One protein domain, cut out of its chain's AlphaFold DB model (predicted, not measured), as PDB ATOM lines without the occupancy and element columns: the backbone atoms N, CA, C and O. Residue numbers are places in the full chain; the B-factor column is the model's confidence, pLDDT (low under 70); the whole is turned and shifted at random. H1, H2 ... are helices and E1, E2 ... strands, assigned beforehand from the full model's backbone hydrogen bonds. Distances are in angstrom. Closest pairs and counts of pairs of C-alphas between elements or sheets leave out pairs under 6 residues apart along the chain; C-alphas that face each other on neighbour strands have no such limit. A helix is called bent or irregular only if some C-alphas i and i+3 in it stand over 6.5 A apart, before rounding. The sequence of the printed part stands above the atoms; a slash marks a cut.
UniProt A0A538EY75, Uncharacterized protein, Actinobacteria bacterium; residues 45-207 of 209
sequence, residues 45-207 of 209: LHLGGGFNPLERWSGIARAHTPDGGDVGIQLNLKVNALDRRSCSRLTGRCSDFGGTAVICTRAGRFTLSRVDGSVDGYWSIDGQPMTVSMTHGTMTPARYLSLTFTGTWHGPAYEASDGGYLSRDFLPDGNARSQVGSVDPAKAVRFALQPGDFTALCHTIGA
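This is residues 45 to 207 of the 209 residues of an uncharacterized protein of Actinobacteria bacterium (UniProt A0A538EY75). One antiparallel sheet of eight strands curls into a nearly closed barrel, its edge strands E1 and E8 coming close together, with H2 packed on the outside over E2 and E3. The short H1 sits at one end of the barrel on the opposite face of the sheet, and the long link of residues 80 to 96 lies at the other end. The 163 printed residues hold, in order, E1 E2 E3 E4 E5 E6 E7 H1 E8 H2; the sheet's order is E1 to E8. The class is mostly strand, with 79 residues, under half, in named elements. The whole is compact, with a radius of gyration of the C-alphas of 15.4 A and spans of 42 by 35 by 31 A.

Find C-alpha 56 at (240.484, 270.072, 455.985); from there E1 runs 26.8 A through residues 56 to 64. E2, residues 70 to 79, runs 29.4 A, and E3, residues 97 to 105, 25.2 A. E4, residues 108 to 119, is 30.9 A long and bends by 61 degrees at residue 114. Next come E5, residues 129 to 135, 20.1 A, and E6, residues 146 to 154, 24.7 A, which bends by 50 degrees at residue 151. E7 is residues 157 to 161, H1 residues 165 to 169, and E8 residues 190 to 193. H2, residues 198 to 206, runs 12.2 A and ends at C-alpha 206, (251.678, 295.492, 455.534).

E1 to E7 form a meander, each strand the antiparallel neighbour of the one before. In the hairpin of E1 and E2, look at N 59 and O 75, 3.0 A apart and within hydrogen-bond range. Look also at N 74 and O 102, 2.8 A, between E2 and E3, and at N 158 and O 193, 3.0 A, between E7 and E8. It is a folded sheet, bent back on itself: E1 E2 E3 face E5 E6 E7 E8, with E4 as the hinge. The closest C-alphas of the edge strands E1 and E8, Gly 59 and Leu 193, are 4.6 A apart. H2 is on the sheet at a height of 7.7 A and runs along the strands, at 10 degrees to E2 on the local plane; its closest C-alphas to E3 are Cys 202 and Cys 104, 5.9 A. H1 is on the sheet at a height of 6.6 A, over none of the strands; its closest C-alphas to E6 are Tyr 165 and Leu 147, 5.7 A. In H1 and H2 every O i to N i+4 pair is within hydrogen-bond range.

The two C-alphas farthest apart, Leu 90 and Ala 207, are 45.7 A apart. The printed part has no cut. The links E2 to E3 and H1 to E8 are long. The mean pLDDT of the printed part is 86.3; look for values under 70 at residues 81 to 93, 137 to 143 and 207.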
ATOM      1  N   LEU A  45     238.745 262.957 461.346       83.62
ATOM      2  CA  LEU A  45     237.410 263.522 461.534       83.62
ATOM      3  C   LEU A  45     237.331 264.533 462.677       83.62
ATOM      4  O   LEU A  45     236.320 265.215 462.790       83.62
ATOM      5  N   HIS A  46     238.354 264.640 463.524       85.06
ATOM      6  CA  HIS A  46     238.385 265.553 464.671       85.06
ATOM      7  C   HIS A  46     239.487 266.617 464.562       85.06
ATOM      8  O   HIS A  46     239.835 267.278 465.544       85.06
ATOM      9  N   LEU A  47     240.032 266.808 463.357       83.38
ATOM     10  CA  LEU A  47     241.037 267.828 463.074       83.38
ATOM     11  C   LEU A  47     240.531 269.232 463.396       83.38
ATOM     12  O   LEU A  47     239.539 269.694 462.829       83.38
ATOM     13  N   GLY A  48     241.274 269.942 464.249       77.50
ATOM     14  CA  GLY A  48     240.930 271.300 464.656       77.50
ATOM     15  C   GLY A  48     239.936 271.381 465.816       77.50
ATOM     16  O   GLY A  48     239.281 272.408 465.967       77.50
ATOM     17  N   GLY A  49     239.816 270.333 466.637       81.62
ATOM     18  CA  GLY A  49     239.023 270.362 467.872       81.62
ATOM     19  C   GLY A  49     237.513 270.173 467.678       81.62
ATOM     20  O   GLY A  49     236.754 270.334 468.631       81.62
ATOM     21  N   GLY A  50     237.061 269.817 466.471       84.12
ATOM     22  CA  GLY A  50     235.650 269.593 466.149       84.12
ATOM     23  C   GLY A  50     235.459 268.594 465.011       84.12
ATOM     24  O   GLY A  50     236.415 268.241 464.325       84.12
ATOM     25  N   PHE A  51     234.219 268.125 464.822       84.94
ATOM     26  CA  PHE A  51     233.898 267.184 463.749       84.94
ATOM     27  C   PHE A  51     234.083 267.833 462.369       84.94
ATOM     28  O   PHE A  51     233.480 268.864 462.070       84.94
ATOM     29  N   ASN A  52     234.905 267.211 461.529       84.19
ATOM     30  CA  ASN A  52     235.395 267.748 460.270       84.19
ATOM     31  C   ASN A  52     235.325 266.688 459.156       84.19
ATOM     32  O   ASN A  52     236.321 266.040 458.840       84.19
ATOM     33  N   PRO A  53     234.156 266.521 458.518       81.94
ATOM     34  CA  PRO A  53     233.958 265.493 457.497       81.94
ATOM     35  C   PRO A  53     234.696 265.791 456.186       81.94
ATOM     36  O   PRO A  53     234.756 264.939 455.308       81.94
ATOM     37  N   LEU A  54     235.208 267.014 456.015       85.94
ATOM     38  CA  LEU A  54     235.995 267.392 454.843       85.94
ATOM     39  C   LEU A  54     237.491 267.133 455.039       85.94
ATOM     40  O   LEU A  54     238.243 267.324 454.083       85.94
ATOM     41  N   GLU A  55     237.908 266.759 456.255       88.12
ATOM     42  CA  GLU A  55     239.299 266.475 456.622       88.12
ATOM     43  C   GLU A  55     240.257 267.606 456.217       88.12
ATOM     44  O   GLU A  55     241.371 267.397 455.725       88.12
ATOM     45  N   ARG A  56     239.777 268.846 456.365       90.94
ATOM     46  CA  ARG A  56     240.484 270.072 455.985       90.94
ATOM     47  C   ARG A  56     240.626 270.993 457.167       90.94
ATOM     48  O   ARG A  56     239.643 271.303 457.826       90.94
ATOM     49  N   TRP A  57     241.813 271.527 457.365       93.25
ATOM     50  CA  TRP A  57     242.044 272.509 458.407       93.25
ATOM     51  C   TRP A  57     242.792 273.714 457.855       93.25
ATOM     52  O   TRP A  57     243.618 273.586 456.952       93.25
ATOM     53  N   SER A  58     242.496 274.888 458.401       94.94
ATOM     54  CA  SER A  58     243.236 276.111 458.123       94.94
ATOM     55  C   SER A  58     243.570 276.801 459.433       94.94
ATOM     56  O   SER A  58     242.685 277.013 460.263       94.94
ATOM     57  N   GLY A  59     244.822 277.216 459.574       96.25
ATOM     58  CA  GLY A  59     245.289 278.015 460.697       96.25
ATOM     59  C   GLY A  59     246.123 279.195 460.228       96.25
ATOM     60  O   GLY A  59     246.789 279.128 459.193       96.25
ATOM     61  N   ILE A  60     246.081 280.277 460.998       98.00
ATOM     62  CA  ILE A  60     246.900 281.465 460.807       98.00
ATOM     63  C   ILE A  60     247.704 281.773 462.063       98.00
ATOM     64  O   ILE A  60     247.270 281.475 463.172       98.00
ATOM     65  N   ALA A  61     248.874 282.369 461.881       97.88
ATOM     66  CA  ALA A  61     249.729 282.810 462.970       97.88
ATOM     67  C   ALA A  61     250.506 284.060 462.568       97.88
ATOM     68  O   ALA A  61     250.854 284.236 461.400       97.88
ATOM     69  N   ARG A  62     250.822 284.901 463.552       97.25
ATOM     70  CA  ARG A  62     251.825 285.956 463.417       97.25
ATOM     71  C   ARG A  62     253.104 285.503 464.104       97.25
ATOM     72  O   ARG A  62     253.053 285.021 465.231       97.25
ATOM     73  N   ALA A  63     254.231 285.699 463.442       96.75
ATOM     74  CA  ALA A  63     255.554 285.476 463.989       96.75
ATOM     75  C   ALA A  63     256.366 286.771 463.897       96.75
ATOM     76  O   ALA A  63     256.308 287.480 462.891       96.75
ATOM     77  N   HIS A  64     257.117 287.063 464.955       96.50
ATOM     78  CA  HIS A  64     258.082 288.154 464.983       96.50
ATOM     79  C   HIS A  64     259.477 287.546 465.086       96.50
ATOM     80  O   HIS A  64     259.786 286.888 466.080       96.50
ATOM     81  N   THR A  65     260.289 287.694 464.040       95.50
ATOM     82  CA  THR A  65     261.636 287.120 464.007       95.50
ATOM     83  C   THR A  65     262.591 287.933 464.884       95.50
ATOM     84  O   THR A  65     262.430 289.149 464.990       95.50
ATOM     85  N   PRO A  66     263.625 287.316 465.489       94.88
ATOM     86  CA  PRO A  66     264.592 288.037 466.323       94.88
ATOM     87  C   PRO A  66     265.347 289.150 465.588       94.88
ATOM     88  O   PRO A  66     265.843 290.079 466.216       94.88
ATOM     89  N   ASP A  67     265.413 289.073 464.257       92.38
ATOM     90  CA  ASP A  67     266.032 290.091 463.405       92.38
ATOM     91  C   ASP A  67     265.093 291.286 463.107       92.38
ATOM     92  O   ASP A  67     265.467 292.186 462.358       92.38
ATOM     93  N   GLY A  68     263.877 291.307 463.673       91.00
ATOM     94  CA  GLY A  68     262.910 292.409 463.559       91.00
ATOM     95  C   GLY A  68     261.902 292.284 462.412       91.00
ATOM     96  O   GLY A  68     261.233 293.263 462.075       91.00
ATOM     97  N   GLY A  69     261.792 291.108 461.789       92.88
ATOM     98  CA  GLY A  69     260.825 290.843 460.725       92.88
ATOM     99  C   GLY A  69     259.456 290.430 461.269       92.88
ATOM    100  O   GLY A  69     259.359 289.558 462.127       92.88
ATOM    101  N   ASP A  70     258.386 291.011 460.728       95.50
ATOM    102  CA  ASP A  70     257.010 290.567 460.984       95.50
ATOM    103  C   ASP A  70     256.516 289.674 459.847       95.50
ATOM    104  O   ASP A  70     256.526 290.070 458.676       95.50
ATOM    105  N   VAL A  71     256.043 288.483 460.202       95.56
ATOM    106  CA  VAL A  71     255.585 287.477 459.248       95.56
ATOM    107  C   VAL A  71     254.205 286.963 459.644       95.56
ATOM    108  O   VAL A  71     253.970 286.558 460.779       95.56
ATOM    109  N   GLY A  72     253.280 286.967 458.691       97.25
ATOM    110  CA  GLY A  72     251.982 286.320 458.796       97.25
ATOM    111  C   GLY A  72     252.028 284.995 458.062       97.25
ATOM    112  O   GLY A  72     252.537 284.910 456.947       97.25
ATOM    113  N   ILE A  73     251.492 283.956 458.677       97.44
ATOM    114  CA  ILE A  73     251.518 282.592 458.168       97.44
ATOM    115  C   ILE A  73     250.074 282.131 458.042       97.44
ATOM    116  O   ILE A  73     249.302 282.281 458.981       97.44
ATOM    117  N   GLN A  74     249.724 281.550 456.902       97.50
ATOM    118  CA  GLN A  74     248.524 280.746 456.720       97.50
ATOM    119  C   GLN A  74     248.938 279.353 456.292       97.50
ATOM    120  O   GLN A  74     249.685 279.192 455.327       97.50
ATOM    121  N   LEU A  75     248.401 278.352 456.972       97.00
ATOM    122  CA  LEU A  75     248.587 276.953 456.647       97.00
ATOM    123  C   LEU A  75     247.227 276.342 456.333       97.00
ATOM    124  O   LEU A  75     246.332 276.387 457.168       97.00
ATOM    125  N   ASN A  76     247.082 275.769 455.140       95.25
ATOM    126  CA  ASN A  76     245.903 275.017 454.733       95.25
ATOM    127  C   ASN A  76     246.308 273.557 454.558       95.25
ATOM    128  O   ASN A  76     247.137 273.248 453.701       95.25
ATOM    129  N   LEU A  77     245.713 272.682 455.357       92.88
ATOM    130  CA  LEU A  77     245.966 271.250 455.369       92.88
ATOM    131  C   LEU A  77     244.737 270.488 454.884       92.88
ATOM    132  O   LEU A  77     243.592 270.875 455.119       92.88
ATOM    133  N   LYS A  78     245.005 269.361 454.241       90.88
ATOM    134  CA  LYS A  78     244.050 268.325 453.886       90.88
ATOM    135  C   LYS A  78     244.674 266.976 454.237       90.88
ATOM    136  O   LYS A  78     245.855 266.772 453.961       90.88
ATOM    137  N   VAL A  79     243.899 266.064 454.806       85.94
ATOM    138  CA  VAL A  79     244.357 264.689 455.040       85.94
ATOM    139  C   VAL A  79     244.515 263.948 453.712       85.94
ATOM    140  O   VAL A  79     243.702 264.077 452.790       85.94
ATOM    141  N   ASN A  80     245.598 263.182 453.602       78.06
ATOM    142  CA  ASN A  80     245.955 262.411 452.413       78.06
ATOM    143  C   ASN A  80     245.654 260.906 452.583       78.06
ATOM    144  O   ASN A  80     246.389 260.079 452.049       78.06
ATOM    145  N   ALA A  81     244.570 260.533 453.278       61.06
ATOM    146  CA  ALA A  81     244.278 259.146 453.686       61.06
ATOM    147  C   ALA A  81     244.304 258.123 452.529       61.06
ATOM    148  O   ALA A  81     244.675 256.964 452.711       61.06
ATOM    149  N   LEU A  82     243.962 258.557 451.310       53.81
ATOM    150  CA  LEU A  82     243.916 257.709 450.114       53.81
ATOM    151  C   LEU A  82     244.973 258.061 449.051       53.81
ATOM    152  O   LEU A  82     245.098 257.344 448.052       53.81
ATOM    153  N   ASP A  83     245.747 259.135 449.233       57.72
ATOM    154  CA  ASP A  83     246.731 259.562 448.235       57.72
ATOM    155  C   ASP A  83     248.092 258.894 448.460       57.72
ATOM    156  O   ASP A  83     248.998 259.430 449.092       57.72
ATOM    157  N   ARG A  84     248.271 257.709 447.867       50.69
ATOM    158  CA  ARG A  84     249.552 256.979 447.883       50.69
ATOM    159  C   ARG A  84     250.689 257.688 447.128       50.69
ATOM    160  O   ARG A  84     251.808 257.176 447.115       50.69
ATOM    161  N   ARG A  85     250.443 258.820 446.450       52.41
ATOM    162  CA  ARG A  85     251.487 259.550 445.702       52.41
ATOM    163  C   ARG A  85     252.426 260.344 446.607       52.41
ATOM    164  O   ARG A  85     253.508 260.708 446.152       52.41
ATOM    165  N   SER A  86     252.042 260.599 447.854       59.25
ATOM    166  CA  SER A  86     252.857 261.323 448.836       59.25
ATOM    167  C   SER A  86     253.823 260.425 449.620       59.25
ATOM    168  O   SER A  86     254.552 260.897 450.492       59.25
ATOM    169  N   CYS A  87     253.860 259.129 449.307       64.44
ATOM    170  CA  CYS A  87     254.777 258.184 449.924       64.44
ATOM    171  C   CYS A  87     256.168 258.279 449.298       64.44
ATOM    172  O   CYS A  87     256.355 258.078 448.092       64.44
ATOM    173  N   SER A  88     257.171 258.537 450.134       60.12
ATOM    174  CA  SER A  88     258.566 258.420 449.727       60.12
ATOM    175  C   SER A  88     258.871 256.965 449.380       60.12
ATOM    176  O   SER A  88     258.760 256.074 450.219       60.12
ATOM    177  N   ARG A  89     259.315 256.713 448.143       59.81
ATOM    178  CA  ARG A  89     259.729 255.367 447.702       59.81
ATOM    179  C   ARG A  89     260.983 254.859 448.421       59.81
ATOM    180  O   ARG A  89     261.235 253.663 448.403       59.81
ATOM    181  N   LEU A  90     261.763 255.761 449.015       58.19
ATOM    182  CA  LEU A  90     263.023 255.449 449.695       58.19
ATOM    183  C   LEU A  90     262.812 255.077 451.164       58.19
ATOM    184  O   LEU A  90     263.471 254.174 451.663       58.19
ATOM    185  N   THR A  91     261.904 255.768 451.857       58.50
ATOM    186  CA  THR A  91     261.668 255.559 453.296       58.50
ATOM    187  C   THR A  91     260.370 254.810 453.585       58.50
ATOM    188  O   THR A  91     260.130 254.441 454.729       58.50
ATOM    189  N   GLY A  92     259.507 254.622 452.581       58.59
ATOM    190  CA  GLY A  92     258.182 254.021 452.739       58.59
ATOM    191  C   GLY A  92     257.192 254.870 453.546       58.59
ATOM    192  O   GLY A  92     256.038 254.475 453.674       58.59
ATOM    193  N   ARG A  93     257.611 256.030 454.075       62.62
ATOM    194  CA  ARG A  93     256.754 256.935 454.852       62.62
ATOM    195  C   ARG A  93     255.923 257.813 453.920       62.62
ATOM    196  O   ARG A  93     256.450 258.393 452.967       62.62
ATOM    197  N   CYS A  94     254.636 257.896 454.221       72.12
ATOM    198  CA  CYS A  94     253.667 258.743 453.539       72.12
ATOM    199  C   CYS A  94     253.431 260.010 454.353       72.12
ATOM    200  O   CYS A  94     253.538 259.984 455.575       72.12
ATOM    201  N   SER A  95     253.136 261.120 453.677       77.94
ATOM    202  CA  SER A  95     252.630 262.301 454.373       77.94
ATOM    203  C   SER A  95     251.184 262.035 454.798       77.94
ATOM    204  O   SER A  95     250.351 261.728 453.939       77.94
ATOM    205  N   ASP A  96     250.867 262.243 456.066       82.94
ATOM    206  CA  ASP A  96     249.491 262.218 456.570       82.94
ATOM    207  C   ASP A  96     248.693 263.432 456.064       82.94
ATOM    208  O   ASP A  96     247.481 263.355 455.854       82.94
ATOM    209  N   PHE A  97     249.389 264.538 455.771       87.69
ATOM    210  CA  PHE A  97     248.799 265.784 455.293       87.69
ATOM    211  C   PHE A  97     249.418 266.278 453.992       87.69
ATOM    212  O   PHE A  97     250.631 266.217 453.796       87.69
ATOM    213  N   GLY A  98     248.567 266.860 453.153       90.19
ATOM    214  CA  GLY A  98     248.925 267.673 452.000       90.19
ATOM    215  C   GLY A  98     248.351 269.081 452.131       90.19
ATOM    216  O   GLY A  98     247.460 269.322 452.944       90.19
ATOM    217  N   GLY A  99     248.795 270.019 451.295       92.06
ATOM    218  CA  GLY A  99     248.120 271.311 451.195       92.06
ATOM    219  C   GLY A  99     248.978 272.451 450.671       92.06
ATOM    220  O   GLY A  99     249.883 272.251 449.862       92.06
ATOM    221  N   THR A 100     248.666 273.658 451.139       93.81
ATOM    222  CA  THR A 100     249.302 274.911 450.708       93.81
ATOM    223  C   THR A 100     249.536 275.828 451.896       93.81
ATOM    224  O   THR A 100     248.701 275.891 452.798       93.81
ATOM    225  N   ALA A 101     250.604 276.613 451.854       94.81
ATOM    226  CA  ALA A 101     250.846 277.683 452.807       94.81
ATOM    227  C   ALA A 101     250.998 279.029 452.092       94.81
ATOM    228  O   ALA A 101     251.427 279.103 450.937       94.81
ATOM    229  N   VAL A 102     250.635 280.103 452.783       94.19
ATOM    230  CA  VAL A 102     250.874 281.471 452.326       94.19
ATOM    231  C   VAL A 102     251.578 282.222 453.436       94.19
ATOM    232  O   VAL A 102     251.128 282.230 454.577       94.19
ATOM    233  N   ILE A 103     252.679 282.866 453.082       93.81
ATOM    234  CA  ILE A 103     253.421 283.752 453.962       93.81
ATOM    235  C   ILE A 103     253.154 285.179 453.508       93.81
ATOM    236  O   ILE A 103     253.206 285.456 452.312       93.81
ATOM    237  N   CYS A 104     252.854 286.086 454.428       93.81
ATOM    238  CA  CYS A 104     252.791 287.508 454.134       93.81
ATOM    239  C   CYS A 104     253.766 288.288 454.997       93.81
ATOM    240  O   CYS A 104     253.918 288.044 456.190       93.81
ATOM    241  N   THR A 105     254.432 289.230 454.357       93.88
ATOM    242  CA  THR A 105     255.382 290.151 454.960       93.88
ATOM    243  C   THR A 105     255.047 291.558 454.473       93.88
ATOM    244  O   THR A 105     254.149 291.745 453.645       93.88
ATOM    245  N   ARG A 106     255.799 292.561 454.931       92.38
ATOM    246  CA  ARG A 106     255.695 293.931 454.400       92.38
ATOM    247  C   ARG A 106     255.992 294.021 452.899       92.38
ATOM    248  O   ARG A 106     255.427 294.872 452.224       92.38
ATOM    249  N   ALA A 107     256.830 293.128 452.367       89.69
ATOM    250  CA  ALA A 107     257.184 293.102 450.948       89.69
ATOM    251  C   ALA A 107     256.118 292.431 450.061       89.69
ATOM    252  O   ALA A 107     256.145 292.588 448.841       89.69
ATOM    253  N   GLY A 108     255.181 291.677 450.645       89.12
ATOM    254  CA  GLY A 108     254.090 291.047 449.907       89.12
ATOM    255  C   GLY A 108     253.765 289.632 450.371       89.12
ATOM    256  O   GLY A 108     254.030 289.242 451.507       89.12
ATOM    257  N   ARG A 109     253.133 288.857 449.481       90.94
ATOM    258  CA  ARG A 109     252.657 287.493 449.754       90.94
ATOM    259  C   ARG A 109     253.458 286.469 448.959       90.94
ATOM    260  O   ARG A 109     253.652 286.621 447.756       90.94
ATOM    261  N   PHE A 110     253.840 285.387 449.622       89.75
ATOM    262  CA  PHE A 110     254.592 284.272 449.068       89.75
ATOM    263  C   PHE A 110     253.787 282.988 449.243       89.75
ATOM    264  O   PHE A 110     253.463 282.592 450.361       89.75
ATOM    265  N   THR A 111     253.449 282.332 448.137       90.88
ATOM    266  CA  THR A 111     252.680 281.082 448.158       90.88
ATOM    267  C   THR A 111     253.606 279.873 448.042       90.88
ATOM    268  O   THR A 111     254.411 279.763 447.114       90.88
ATOM    269  N   LEU A 112     253.446 278.942 448.977       90.56
ATOM    270  CA  LEU A 112     254.098 277.640 449.026       90.56
ATOM    271  C   LEU A 112     253.034 276.602 448.672       90.56
ATOM    272  O   LEU A 112     252.141 276.310 449.467       90.56
ATOM    273  N   SER A 113     253.059 276.101 447.438       89.00
ATOM    274  CA  SER A 113     251.972 275.256 446.930       89.00
ATOM    275  C   SER A 113     252.137 273.776 447.269       89.00
ATOM    276  O   SER A 113     251.292 272.978 446.872       89.00
ATOM    277  N   ARG A 114     253.242 273.396 447.914       87.81
ATOM    278  CA  ARG A 114     253.489 272.028 448.342       87.81
ATOM    279  C   ARG A 114     253.725 272.016 449.841       87.81
ATOM    280  O   ARG A 114     254.769 272.463 450.306       87.81
ATOM    281  N   VAL A 115     252.747 271.497 450.567       90.81
ATOM    282  CA  VAL A 115     252.846 271.205 451.994       90.81
ATOM    283  C   VAL A 115     252.755 269.708 452.182       90.81
ATOM    284  O   VAL A 115     251.818 269.098 451.675       90.81
ATOM    285  N   ASP A 116     253.712 269.149 452.909       90.06
ATOM    286  CA  ASP A 116     253.740 267.756 453.327       90.06
ATOM    287  C   ASP A 116     253.835 267.740 454.860       90.06
ATOM    288  O   ASP A 116     254.755 268.324 455.440       90.06
ATOM    289  N   GLY A 117     252.873 267.105 455.525       87.75
ATOM    290  CA  GLY A 117     252.862 266.952 456.980       87.75
ATOM    291  C   GLY A 117     252.828 265.488 457.386       87.75
ATOM    292  O   GLY A 117     252.205 264.683 456.697       87.75
ATOM    293  N   SER A 118     253.470 265.141 458.499       83.88
ATOM    294  CA  SER A 118     253.355 263.805 459.092       83.88
ATOM    295  C   SER A 118     253.181 263.887 460.600       83.88
ATOM    296  O   SER A 118     253.766 264.769 461.237       83.88
ATOM    297  N   VAL A 119     252.362 262.987 461.136       82.38
ATOM    298  CA  VAL A 119     252.023 262.880 462.550       82.38
ATOM    299  C   VAL A 119     252.014 261.420 462.980       82.38
ATOM    300  O   VAL A 119     251.509 260.549 462.277       82.38
ATOM    301  N   ASP A 120     252.538 261.155 464.169       74.25
ATOM    302  CA  ASP A 120     252.493 259.822 464.755       74.25
ATOM    303  C   ASP A 120     251.267 259.738 465.691       74.25
ATOM    304  O   ASP A 120     251.328 260.135 466.849       74.25
ATOM    305  N   GLY A 121     250.115 259.263 465.196       72.25
ATOM    306  CA  GLY A 121     248.893 259.132 466.007       72.25
ATOM    307  C   GLY A 121     247.814 258.251 465.371       72.25
ATOM    308  O   GLY A 121     247.553 258.350 464.177       72.25
ATOM    309  N   TYR A 122     247.178 257.378 466.168       71.75
ATOM    310  CA  TYR A 122     246.115 256.476 465.686       71.75
ATOM    311  C   TYR A 122     244.704 256.904 466.110       71.75
ATOM    312  O   TYR A 122     243.815 256.969 465.274       71.75
ATOM    313  N   TRP A 123     244.479 257.230 467.388       75.56
ATOM    314  CA  TRP A 123     243.155 257.660 467.879       75.56
ATOM    315  C   TRP A 123     242.997 259.175 467.963       75.56
ATOM    316  O   TRP A 123     241.918 259.706 467.722       75.56
ATOM    317  N   SER A 124     244.077 259.863 468.315       81.50
ATOM    318  CA  SER A 124     244.153 261.313 468.421       81.50
ATOM    319  C   SER A 124     245.552 261.751 468.015       81.50
ATOM    320  O   SER A 124     246.520 261.012 468.217       81.50
ATOM    321  N   ILE A 125     245.638 262.953 467.457       85.50
ATOM    322  CA  ILE A 125     246.900 263.638 467.168       85.50
ATOM    323  C   ILE A 125     247.204 264.740 468.191       85.50
ATOM    324  O   ILE A 125     248.238 265.396 468.102       85.50
ATOM    325  N   ASP A 126     246.314 264.943 469.165       89.00
ATOM    326  CA  ASP A 126     246.504 265.905 470.247       89.00
ATOM    327  C   ASP A 126     247.744 265.532 471.075       89.00
ATOM    328  O   ASP A 126     247.918 264.382 471.488       89.00
ATOM    329  N   GLY A 127     248.647 266.494 471.250       88.06
ATOM    330  CA  GLY A 127     249.957 266.325 471.872       88.06
ATOM    331  C   GLY A 127     250.972 265.511 471.060       88.06
ATOM    332  O   GLY A 127     252.108 265.365 471.511       88.06
ATOM    333  N   GLN A 128     250.612 264.987 469.882       88.12
ATOM    334  CA  GLN A 128     251.534 264.195 469.068       88.12
ATOM    335  C   GLN A 128     252.482 265.087 468.263       88.12
ATOM    336  O   GLN A 128     252.064 266.136 467.758       88.12
ATOM    337  N   PRO A 129     253.757 264.681 468.117       90.50
ATOM    338  CA  PRO A 129     254.717 265.427 467.326       90.50
ATOM    339  C   PRO A 129     254.300 265.433 465.856       90.50
ATOM    340  O   PRO A 129     253.967 264.402 465.271       90.50
ATOM    341  N   MET A 130     254.365 266.613 465.250       89.25
ATOM    342  CA  MET A 130     254.079 266.831 463.843       89.25
ATOM    343  C   MET A 130     255.153 267.707 463.217       89.25
ATOM    344  O   MET A 130     255.542 268.748 463.757       89.25
ATOM    345  N   THR A 131     255.593 267.293 462.034       92.06
ATOM    346  CA  THR A 131     256.458 268.098 461.173       92.06
ATOM    347  C   THR A 131     255.697 268.484 459.918       92.06
ATOM    348  O   THR A 131     255.099 267.623 459.276       92.06
ATOM    349  N   VAL A 132     255.749 269.764 459.561       93.19
ATOM    350  CA  VAL A 132     255.142 270.323 458.352       93.19
ATOM    351  C   VAL A 132     256.232 270.954 457.505       93.19
ATOM    352  O   VAL A 132     256.822 271.960 457.888       93.19
ATOM    353  N   SER A 133     256.494 270.368 456.342       93.00
ATOM    354  CA  SER A 133     257.427 270.905 455.353       93.00
ATOM    355  C   SER A 133     256.648 271.624 454.261       93.00
ATOM    356  O   SER A 133     255.686 271.086 453.719       93.00
ATOM    357  N   MET A 134     257.055 272.843 453.929       92.81
ATOM    358  CA  MET A 134     256.410 273.696 452.938       92.81
ATOM    359  C   MET A 134     257.454 274.122 451.918       92.81
ATOM    360  O   MET A 134     258.456 274.735 452.270       92.81
ATOM    361  N   THR A 135     257.216 273.834 450.648       88.88
ATOM    362  CA  THR A 135     258.127 274.176 449.556       88.88
ATOM    363  C   THR A 135     257.398 274.945 448.465       88.88
ATOM    364  O   THR A 135     256.165 274.928 448.348       88.88
ATOM    365  N   HIS A 136     258.176 275.678 447.677       80.62
ATOM    366  CA  HIS A 136     257.668 276.398 446.524       80.62
ATOM    367  C   HIS A 136     257.023 275.461 445.497       80.62
ATOM    368  O   HIS A 136     257.393 274.298 445.333       80.62
ATOM    369  N   GLY A 137     256.037 276.004 444.790       62.25
ATOM    370  CA  GLY A 137     255.421 275.338 443.655       62.25
ATOM    371  C   GLY A 137     256.196 275.553 442.371       62.25
ATOM    372  O   GLY A 137     257.024 276.454 442.265       62.25
ATOM    373  N   THR A 138     255.826 274.815 441.329       55.00
ATOM    374  CA  THR A 138     256.355 275.025 439.973       55.00
ATOM    375  C   THR A 138     255.975 276.385 439.367       55.00
ATOM    376  O   THR A 138     256.546 276.764 438.348       55.00
ATOM    377  N   MET A 139     255.045 277.134 439.982       44.25
ATOM    378  CA  MET A 139     254.493 278.389 439.449       44.25
ATOM    379  C   MET A 139     254.729 279.638 440.320       44.25
ATOM    380  O   MET A 139     254.151 280.679 440.018       44.25
ATOM    381  N   THR A 140     255.538 279.589 441.389       52.69
ATOM    382  CA  THR A 140     255.711 280.751 442.288       52.69
ATOM    383  C   THR A 140     257.086 281.429 442.178       52.69
ATOM    384  O   THR A 140     258.097 280.757 441.972       52.69
ATOM    385  N   PRO A 141     257.163 282.773 442.337       49.38
ATOM    386  CA  PRO A 141     258.428 283.529 442.316       49.38
ATOM    387  C   PRO A 141     259.384 283.160 443.466       49.38
ATOM    388  O   PRO A 141     260.560 283.504 443.445       49.38
ATOM    389  N   ALA A 142     258.901 282.395 444.440       58.25
ATOM    390  CA  ALA A 142     259.608 281.928 445.619       58.25
ATOM    391  C   ALA A 142     260.464 280.665 445.384       58.25
ATOM    392  O   ALA A 142     260.452 279.775 446.225       58.25
ATOM    393  N   ARG A 143     261.202 280.551 444.269       65.56
ATOM    394  CA  ARG A 143     261.900 279.307 443.842       65.56
ATOM    395  C   ARG A 143     262.871 278.678 444.860       65.56
ATOM    396  O   ARG A 143     263.349 277.575 444.626       65.56
ATOM    397  N   TYR A 144     263.183 279.358 445.958       72.44
ATOM    398  CA  TYR A 144     264.107 278.880 446.989       72.44
ATOM    399  C   TYR A 144     263.484 278.801 448.387       72.44
ATOM    400  O   TYR A 144     264.147 278.334 449.307       72.44
ATOM    401  N   LEU A 145     262.221 279.214 448.559       85.12
ATOM    402  CA  LEU A 145     261.566 279.131 449.862       85.12
ATOM    403  C   LEU A 145     261.245 277.673 450.195       85.12
ATOM    404  O   LEU A 145     260.600 276.956 449.416       85.12
ATOM    405  N   SER A 146     261.701 277.257 451.370       89.62
ATOM    406  CA  SER A 146     261.461 275.929 451.918       89.62
ATOM    407  C   SER A 146     261.427 276.031 453.430       89.62
ATOM    408  O   SER A 146     262.482 276.049 454.052       89.62
ATOM    409  N   LEU A 147     260.242 276.065 454.023       93.25
ATOM    410  CA  LEU A 147     260.057 276.192 455.465       93.25
ATOM    411  C   LEU A 147     259.749 274.829 456.077       93.25
ATOM    412  O   LEU A 147     259.014 274.042 455.483       93.25
ATOM    413  N   THR A 148     260.250 274.578 457.281       95.44
ATOM    414  CA  THR A 148     259.863 273.401 458.062       95.44
ATOM    415  C   THR A 148     259.435 273.845 459.441       95.44
ATOM    416  O   THR A 148     260.206 274.483 460.151       95.44
ATOM    417  N   PHE A 149     258.213 273.491 459.817       96.19
ATOM    418  CA  PHE A 149     257.676 273.728 461.146       96.19
ATOM    419  C   PHE A 149     257.615 272.414 461.911       96.19
ATOM    420  O   PHE A 149     257.225 271.383 461.358       96.19
ATOM    421  N   THR A 150     258.017 272.445 463.175       95.75
ATOM    422  CA  THR A 150     257.956 271.296 464.082       95.75
ATOM    423  C   THR A 150     257.165 271.679 465.317       95.75
ATOM    424  O   THR A 150     257.330 272.771 465.859       95.75
ATOM    425  N   GLY A 151     256.266 270.806 465.754       95.06
ATOM    426  CA  GLY A 151     255.293 271.187 466.765       95.06
ATOM    427  C   GLY A 151     254.373 270.061 467.190       95.06
ATOM    428  O   GLY A 151     254.606 268.902 466.850       95.06
ATOM    429  N   THR A 152     253.313 270.424 467.896       93.56
ATOM    430  CA  THR A 152     252.259 269.523 468.365       93.56
ATOM    431  C   THR A 152     250.890 270.153 468.147       93.56
ATOM    432  O   THR A 152     250.738 271.375 468.100       93.56
ATOM    433  N   TRP A 153     249.873 269.312 467.993       89.69
ATOM    434  CA  TRP A 153     248.487 269.770 468.028       89.69
ATOM    435  C   TRP A 153     248.006 269.925 469.462       89.69
ATOM    436  O   TRP A 153     248.272 269.056 470.287       89.69
ATOM    437  N   HIS A 154     247.269 270.999 469.728       90.31
ATOM    438  CA  HIS A 154     246.545 271.221 470.974       90.31
ATOM    439  C   HIS A 154     245.139 271.737 470.657       90.31
ATOM    440  O   HIS A 154     244.927 272.917 470.361       90.31
ATOM    441  N   GLY A 155     244.164 270.827 470.667       87.75
ATOM    442  CA  GLY A 155     242.774 271.117 470.310       87.75
ATOM    443  C   GLY A 155     242.640 271.726 468.900       87.75
ATOM    444  O   GLY A 155     242.927 271.045 467.914       87.75
ATOM    445  N   PRO A 156     242.179 272.988 468.759       89.44
ATOM    446  CA  PRO A 156     242.043 273.640 467.457       89.44
ATOM    447  C   PRO A 156     243.348 274.204 466.883       89.44
ATOM    448  O   PRO A 156     243.351 274.655 465.733       89.44
ATOM    449  N   ALA A 157     244.425 274.219 467.672       94.12
ATOM    450  CA  ALA A 157     245.664 274.907 467.348       94.12
ATOM    451  C   ALA A 157     246.795 273.934 466.999       94.12
ATOM    452  O   ALA A 157     246.936 272.878 467.617       94.12
ATOM    453  N   TYR A 158     247.644 274.335 466.054       94.69
ATOM    454  CA  TYR A 158     248.952 273.717 465.844       94.69
ATOM    455  C   TYR A 158     250.025 274.634 466.432       94.69
ATOM    456  O   TYR A 158     250.287 275.718 465.904       94.69
ATOM    457  N   GLU A 159     250.608 274.221 467.553       96.44
ATOM    458  CA  GLU A 159     251.684 274.942 468.224       96.44
ATOM    459  C   GLU A 159     253.018 274.505 467.638       96.44
ATOM    460  O   GLU A 159     253.401 273.341 467.731       96.44
ATOM    461  N   ALA A 160     253.723 275.439 467.013       96.94
ATOM    462  CA  ALA A 160     254.884 275.141 466.199       96.94
ATOM    463  C   ALA A 160     256.065 276.054 466.508       96.94
ATOM    464  O   ALA A 160     255.927 277.176 466.994       96.94
ATOM    465  N   SER A 161     257.243 275.544 466.179       97.69
ATOM    466  CA  SER A 161     258.481 276.283 466.021       97.69
ATOM    467  C   SER A 161     258.859 276.283 464.547       97.69
ATOM    468  O   SER A 161     258.765 275.244 463.889       97.69
ATOM    469  N   ASP A 162     259.331 277.415 464.028       97.06
ATOM    470  CA  ASP A 162     259.926 277.441 462.689       97.06
ATOM    471  C   ASP A 162     261.350 276.888 462.649       97.06
ATOM    472  O   ASP A 162     261.926 276.818 461.573       97.06
ATOM    473  N   GLY A 163     261.970 276.595 463.796       96.62
ATOM    474  CA  GLY A 163     263.362 276.157 463.876       96.62
ATOM    475  C   GLY A 163     264.402 277.166 463.369       96.62
ATOM    476  O   GLY A 163     265.555 276.778 463.247       96.62
ATOM    477  N   GLY A 164     264.031 278.421 463.082       95.88
ATOM    478  CA  GLY A 164     264.891 279.475 462.523       95.88
ATOM    479  C   GLY A 164     264.741 279.684 461.010       95.88
ATOM    480  O   GLY A 164     265.474 280.475 460.409       95.88
ATOM    481  N   TYR A 165     263.813 278.974 460.369       95.44
ATOM    482  CA  TYR A 165     263.595 279.049 458.926       95.44
ATOM    483  C   TYR A 165     263.082 280.420 458.457       95.44
ATOM    484  O   TYR A 165     263.452 280.857 457.369       95.44
ATOM    485  N   LEU A 166     262.283 281.134 459.254       95.12
ATOM    486  CA  LEU A 166     261.758 282.451 458.885       95.12
ATOM    487  C   LEU A 166     262.869 283.507 458.840       95.12
ATOM    488  O   LEU A 166     262.957 284.240 457.860       95.12
ATOM    489  N   SER A 167     263.761 283.541 459.835       95.06
ATOM    490  CA  SER A 167     264.950 284.419 459.824       95.06
ATOM    491  C   SER A 167     265.942 284.068 458.711       95.06
ATOM    492  O   SER A 167     266.645 284.940 458.186       95.06
ATOM    493  N   ARG A 168     266.022 282.782 458.344       93.50
ATOM    494  CA  ARG A 168     266.855 282.321 457.231       93.50
ATOM    495  C   ARG A 168     266.306 282.803 455.892       93.50
ATOM    496  O   ARG A 168     267.078 283.289 455.074       93.50
ATOM    497  N   ASP A 169     265.001 282.679 455.678       92.06
ATOM    498  CA  ASP A 169     264.390 282.879 454.363       92.06
ATOM    499  C   ASP A 169     263.932 284.318 454.109       92.06
ATOM    500  O   ASP A 169     263.870 284.734 452.951       92.06
ATOM    501  N   PHE A 170     263.664 285.097 455.159       91.62
ATOM    502  CA  PHE A 170     263.191 286.476 455.050       91.62
ATOM    503  C   PHE A 170     264.158 287.474 455.689       91.62
ATOM    504  O   PHE A 170     264.792 287.224 456.715       91.62
ATOM    505  N   LEU A 171     264.274 288.634 455.051       92.00
ATOM    506  CA  LEU A 171     264.931 289.817 455.589       92.00
ATOM    507  C   LEU A 171     263.971 290.584 456.519       92.00
ATOM    508  O   LEU A 171     262.752 290.441 456.393       92.00
ATOM    509  N   PRO A 172     264.484 291.439 457.425       93.12
ATOM    510  CA  PRO A 172     263.642 292.256 458.309       93.12
ATOM    511  C   PRO A 172     262.688 293.213 457.575       93.12
ATOM    512  O   PRO A 172     261.640 293.579 458.101       93.12
ATOM    513  N   ASP A 173     263.024 293.599 456.343       91.12
ATOM    514  CA  ASP A 173     262.165 294.400 455.459       91.12
ATOM    515  C   ASP A 173     261.020 293.585 454.816       91.12
ATOM    516  O   ASP A 173     260.152 294.136 454.141       91.12
ATOM    517  N   GLY A 174     260.994 292.270 455.050       90.50
ATOM    518  CA  GLY A 174     260.009 291.330 454.534       90.50
ATOM    519  C   GLY A 174     260.374 290.689 453.196       90.50
ATOM    520  O   GLY A 174     259.645 289.797 452.753       90.50
ATOM    521  N   ASN A 175     261.466 291.090 452.542       90.19
ATOM    522  CA  ASN A 175     261.884 290.481 451.283       90.19
ATOM    523  C   ASN A 175     262.398 289.052 451.505       90.19
ATOM    524  O   ASN A 175     263.114 288.772 452.467       90.19
ATOM    525  N   ALA A 176     262.068 288.140 450.589       88.69
ATOM    526  CA  ALA A 176     262.660 286.806 450.579       88.69
ATOM    527  C   ALA A 176     264.129 286.879 450.128       88.69
ATOM    528  O   ALA A 176     264.464 287.606 449.189       88.69
ATOM    529  N   ARG A 177     265.016 286.107 450.762       86.94
ATOM    530  CA  ARG A 177     266.427 286.041 450.364       86.94
ATOM    531  C   ARG A 177     266.588 285.294 449.041       86.94
ATOM    532  O   ARG A 177     265.978 284.252 448.818       86.94
ATOM    533  N   SER A 178     267.472 285.794 448.179       80.12
ATOM    534  CA  SER A 178     267.853 285.119 446.930       80.12
ATOM    535  C   SER A 178     268.811 283.943 447.150       80.12
ATOM    536  O   SER A 178     268.911 283.063 446.298       80.12
ATOM    537  N   GLN A 179     269.509 283.924 448.286       77.12
ATOM    538  CA  GLN A 179     270.399 282.851 448.717       77.12
ATOM    539  C   GLN A 179     270.091 282.511 450.173       77.12
ATOM    540  O   GLN A 179     270.053 283.396 451.030       77.12
ATOM    541  N   VAL A 180     269.871 281.228 450.442       82.00
ATOM    542  CA  VAL A 180     269.569 280.711 451.779       82.00
ATOM    543  C   VAL A 180     270.808 280.028 452.351       82.00
ATOM    544  O   VAL A 180     271.432 279.197 451.694       82.00
ATOM    545  N   GLY A 181     271.195 280.432 453.562       82.44
ATOM    546  CA  GLY A 181     272.281 279.804 454.317       82.44
ATOM    547  C   GLY A 181     271.797 278.596 455.120       82.44
ATOM    548  O   GLY A 181     270.714 278.064 454.885       82.44
ATOM    549  N   SER A 182     272.579 278.177 456.110       90.00
ATOM    550  CA  SER A 182     272.108 277.213 457.110       90.00
ATOM    551  C   SER A 182     271.046 277.840 458.013       90.00
ATOM    552  O   SER A 182     271.038 279.048 458.247       90.00
ATOM    553  N   VAL A 183     270.146 277.008 458.532       92.81
ATOM    554  CA  VAL A 183     269.198 277.413 459.576       92.81
ATOM    555  C   VAL A 183     269.966 277.676 460.873       92.81
ATOM    556  O   VAL A 183     270.857 276.900 461.216       92.81
ATOM    557  N   ASP A 184     269.603 278.739 461.590       94.81
ATOM    558  CA  ASP A 184     270.108 279.037 462.933       94.81
ATOM    559  C   ASP A 184     269.005 278.773 463.976       94.81
ATOM    560  O   ASP A 184     268.079 279.582 464.099       94.81
ATOM    561  N   PRO A 185     269.078 277.669 464.746       94.25
ATOM    562  CA  PRO A 185     268.080 277.346 465.764       94.25
ATOM    563  C   PRO A 185     267.960 278.397 466.872       94.25
ATOM    564  O   PRO A 185     266.909 278.483 467.504       94.25
ATOM    565  N   ALA A 186     268.996 279.212 467.111       96.19
ATOM    566  CA  ALA A 186     268.928 280.300 468.087       96.19
ATOM    567  C   ALA A 186     267.968 281.417 467.644       96.19
ATOM    568  O   ALA A 186     267.520 282.208 468.472       96.19
ATOM    569  N   LYS A 187     267.622 281.457 466.351       96.38
ATOM    570  CA  LYS A 187     266.647 282.390 465.776       96.38
ATOM    571  C   LYS A 187     265.250 281.799 465.615       96.38
ATOM    572  O   LYS A 187     264.401 282.412 464.970       96.38
ATOM    573  N   ALA A 188     265.017 280.612 466.168       97.31
ATOM    574  CA  ALA A 188     263.721 279.968 466.097       97.31
ATOM    575  C   ALA A 188     262.644 280.772 466.830       97.31
ATOM    576  O   ALA A 188     262.846 281.268 467.940       97.31
ATOM    577  N   VAL A 189     261.470 280.845 466.217       97.50
ATOM    578  CA  VAL A 189     260.278 281.480 466.763       97.50
ATOM    579  C   VAL A 189     259.185 280.450 466.959       97.50
ATOM    580  O   VAL A 189     258.972 279.571 466.124       97.50
ATOM    581  N   ARG A 190     258.474 280.583 468.078       97.69
ATOM    582  CA  ARG A 190     257.295 279.779 468.384       97.69
ATOM    583  C   ARG A 190     256.030 280.566 468.099       97.69
ATOM    584  O   ARG A 190     255.972 281.766 468.355       97.69
ATOM    585  N   PHE A 191     255.020 279.878 467.598       97.31
ATOM    586  CA  PHE A 191     253.716 280.447 467.300       97.31
ATOM    587  C   PHE A 191     252.645 279.358 467.347       97.31
ATOM    588  O   PHE A 191     252.938 278.170 467.241       97.31
ATOM    589  N   ALA A 192     251.390 279.774 467.484       97.12
ATOM    590  CA  ALA A 192     250.242 278.886 467.409       97.12
ATOM    591  C   ALA A 192     249.422 279.243 466.171       97.12
ATOM    592  O   ALA A 192     248.922 280.361 466.054       97.12
ATOM    593  N   LEU A 193     249.301 278.301 465.240       97.31
ATOM    594  CA  LEU A 193     248.402 278.423 464.101       97.31
ATOM    595  C   LEU A 193     246.986 278.088 464.564       97.31
ATOM    596  O   LEU A 193     246.728 276.973 465.010       97.31
ATOM    597  N   GLN A 194     246.080 279.055 464.451       95.75
ATOM    598  CA  GLN A 194     244.691 278.948 464.906       95.75
ATOM    599  C   GLN A 194     243.725 279.394 463.802       95.75
ATOM    600  O   GLN A 194     244.116 280.194 462.949       95.75
ATOM    601  N   PRO A 195     242.468 278.917 463.778       94.62
ATOM    602  CA  PRO A 195     241.475 279.413 462.829       94.62
ATOM    603  C   PRO A 195     241.341 280.943 462.896       94.62
ATOM    604  O   PRO A 195     241.232 281.514 463.979       94.62
ATOM    605  N   GLY A 196     241.333 281.619 461.745       94.19
ATOM    606  CA  GLY A 196     241.235 283.078 461.704       94.19
ATOM    607  C   GLY A 196     241.255 283.672 460.297       94.19
ATOM    608  O   GLY A 196     241.349 282.952 459.301       94.19
ATOM    609  N   ASP A 197     241.172 285.004 460.224       95.94
ATOM    610  CA  ASP A 197     241.185 285.768 458.972       95.94
ATOM    611  C   ASP A 197     242.610 286.184 458.577       95.94
ATOM    612  O   ASP A 197     243.199 287.131 459.111       95.94
ATOM    613  N   PHE A 198     243.169 285.467 457.603       95.69
ATOM    614  CA  PHE A 198     244.510 285.745 457.103       95.69
ATOM    615  C   PHE A 198     244.622 287.097 456.391       95.69
ATOM    616  O   PHE A 198     245.676 287.728 456.420       95.69
ATOM    617  N   THR A 199     243.556 287.555 455.737       95.25
ATOM    618  CA  THR A 199     243.571 288.825 455.006       95.25
ATOM    619  C   THR A 199     243.681 289.979 455.990       95.25
ATOM    620  O   THR A 199     244.553 290.832 455.821       95.25
ATOM    621  N   ALA A 200     242.883 289.951 457.062       95.44
ATOM    622  CA  ALA A 200     242.989 290.915 458.154       95.44
ATOM    623  C   ALA A 200     244.393 290.909 458.779       95.44
ATOM    624  O   ALA A 200     245.003 291.970 458.921       95.44
ATOM    625  N   LEU A 201     244.954 289.727 459.064       95.69
ATOM    626  CA  LEU A 201     246.320 289.609 459.579       95.69
ATOM    627  C   LEU A 201     247.341 290.269 458.640       95.69
ATOM    628  O   LEU A 201     248.133 291.099 459.082       95.69
ATOM    629  N   CYS A 202     247.312 289.954 457.346       93.75
ATOM    630  CA  CYS A 202     248.276 290.513 456.398       93.75
ATOM    631  C   CYS A 202     248.140 292.026 456.225       93.75
ATOM    632  O   CYS A 202     249.153 292.700 456.051       93.75
ATOM    633  N   HIS A 203     246.926 292.574 456.324       93.31
ATOM    634  CA  HIS A 203     246.735 294.024 456.351       93.31
ATOM    635  C   HIS A 203     247.447 294.674 457.541       93.31
ATOM    636  O   HIS A 203     248.084 295.706 457.359       93.31
ATOM    637  N   THR A 204     247.417 294.061 458.731       92.88
ATOM    638  CA  THR A 204     248.130 294.610 459.903       92.88
ATOM    639  C   THR A 204     249.652 294.556 459.774       92.88
ATOM    640  O   THR A 204     250.340 295.388 460.355       92.88
ATOM    641  N   ILE A 205     250.188 293.595 459.017       91.38
ATOM    642  CA  ILE A 205     251.635 293.453 458.797       91.38
ATOM    643  C   ILE A 205     252.124 294.419 457.718       91.38
ATOM    644  O   ILE A 205     253.207 294.976 457.856       91.38
ATOM    645  N   GLY A 206     251.341 294.607 456.651       78.12
ATOM    646  CA  GLY A 206     251.678 295.492 455.534       78.12
ATOM    647  C   GLY A 206     251.329 296.966 455.749       78.12
ATOM    648  O   GLY A 206     251.711 297.790 454.921       78.12
ATOM    649  N   ALA A 207     250.604 297.318 456.814       65.12
ATOM    650  CA  ALA A 207     250.339 298.711 457.144       65.12
ATOM    651  C   ALA A 207     251.665 299.421 457.492       65.12
ATOM    652  O   ALA A 207     252.419 298.905 458.321       65.12
TER     653      ALA A 207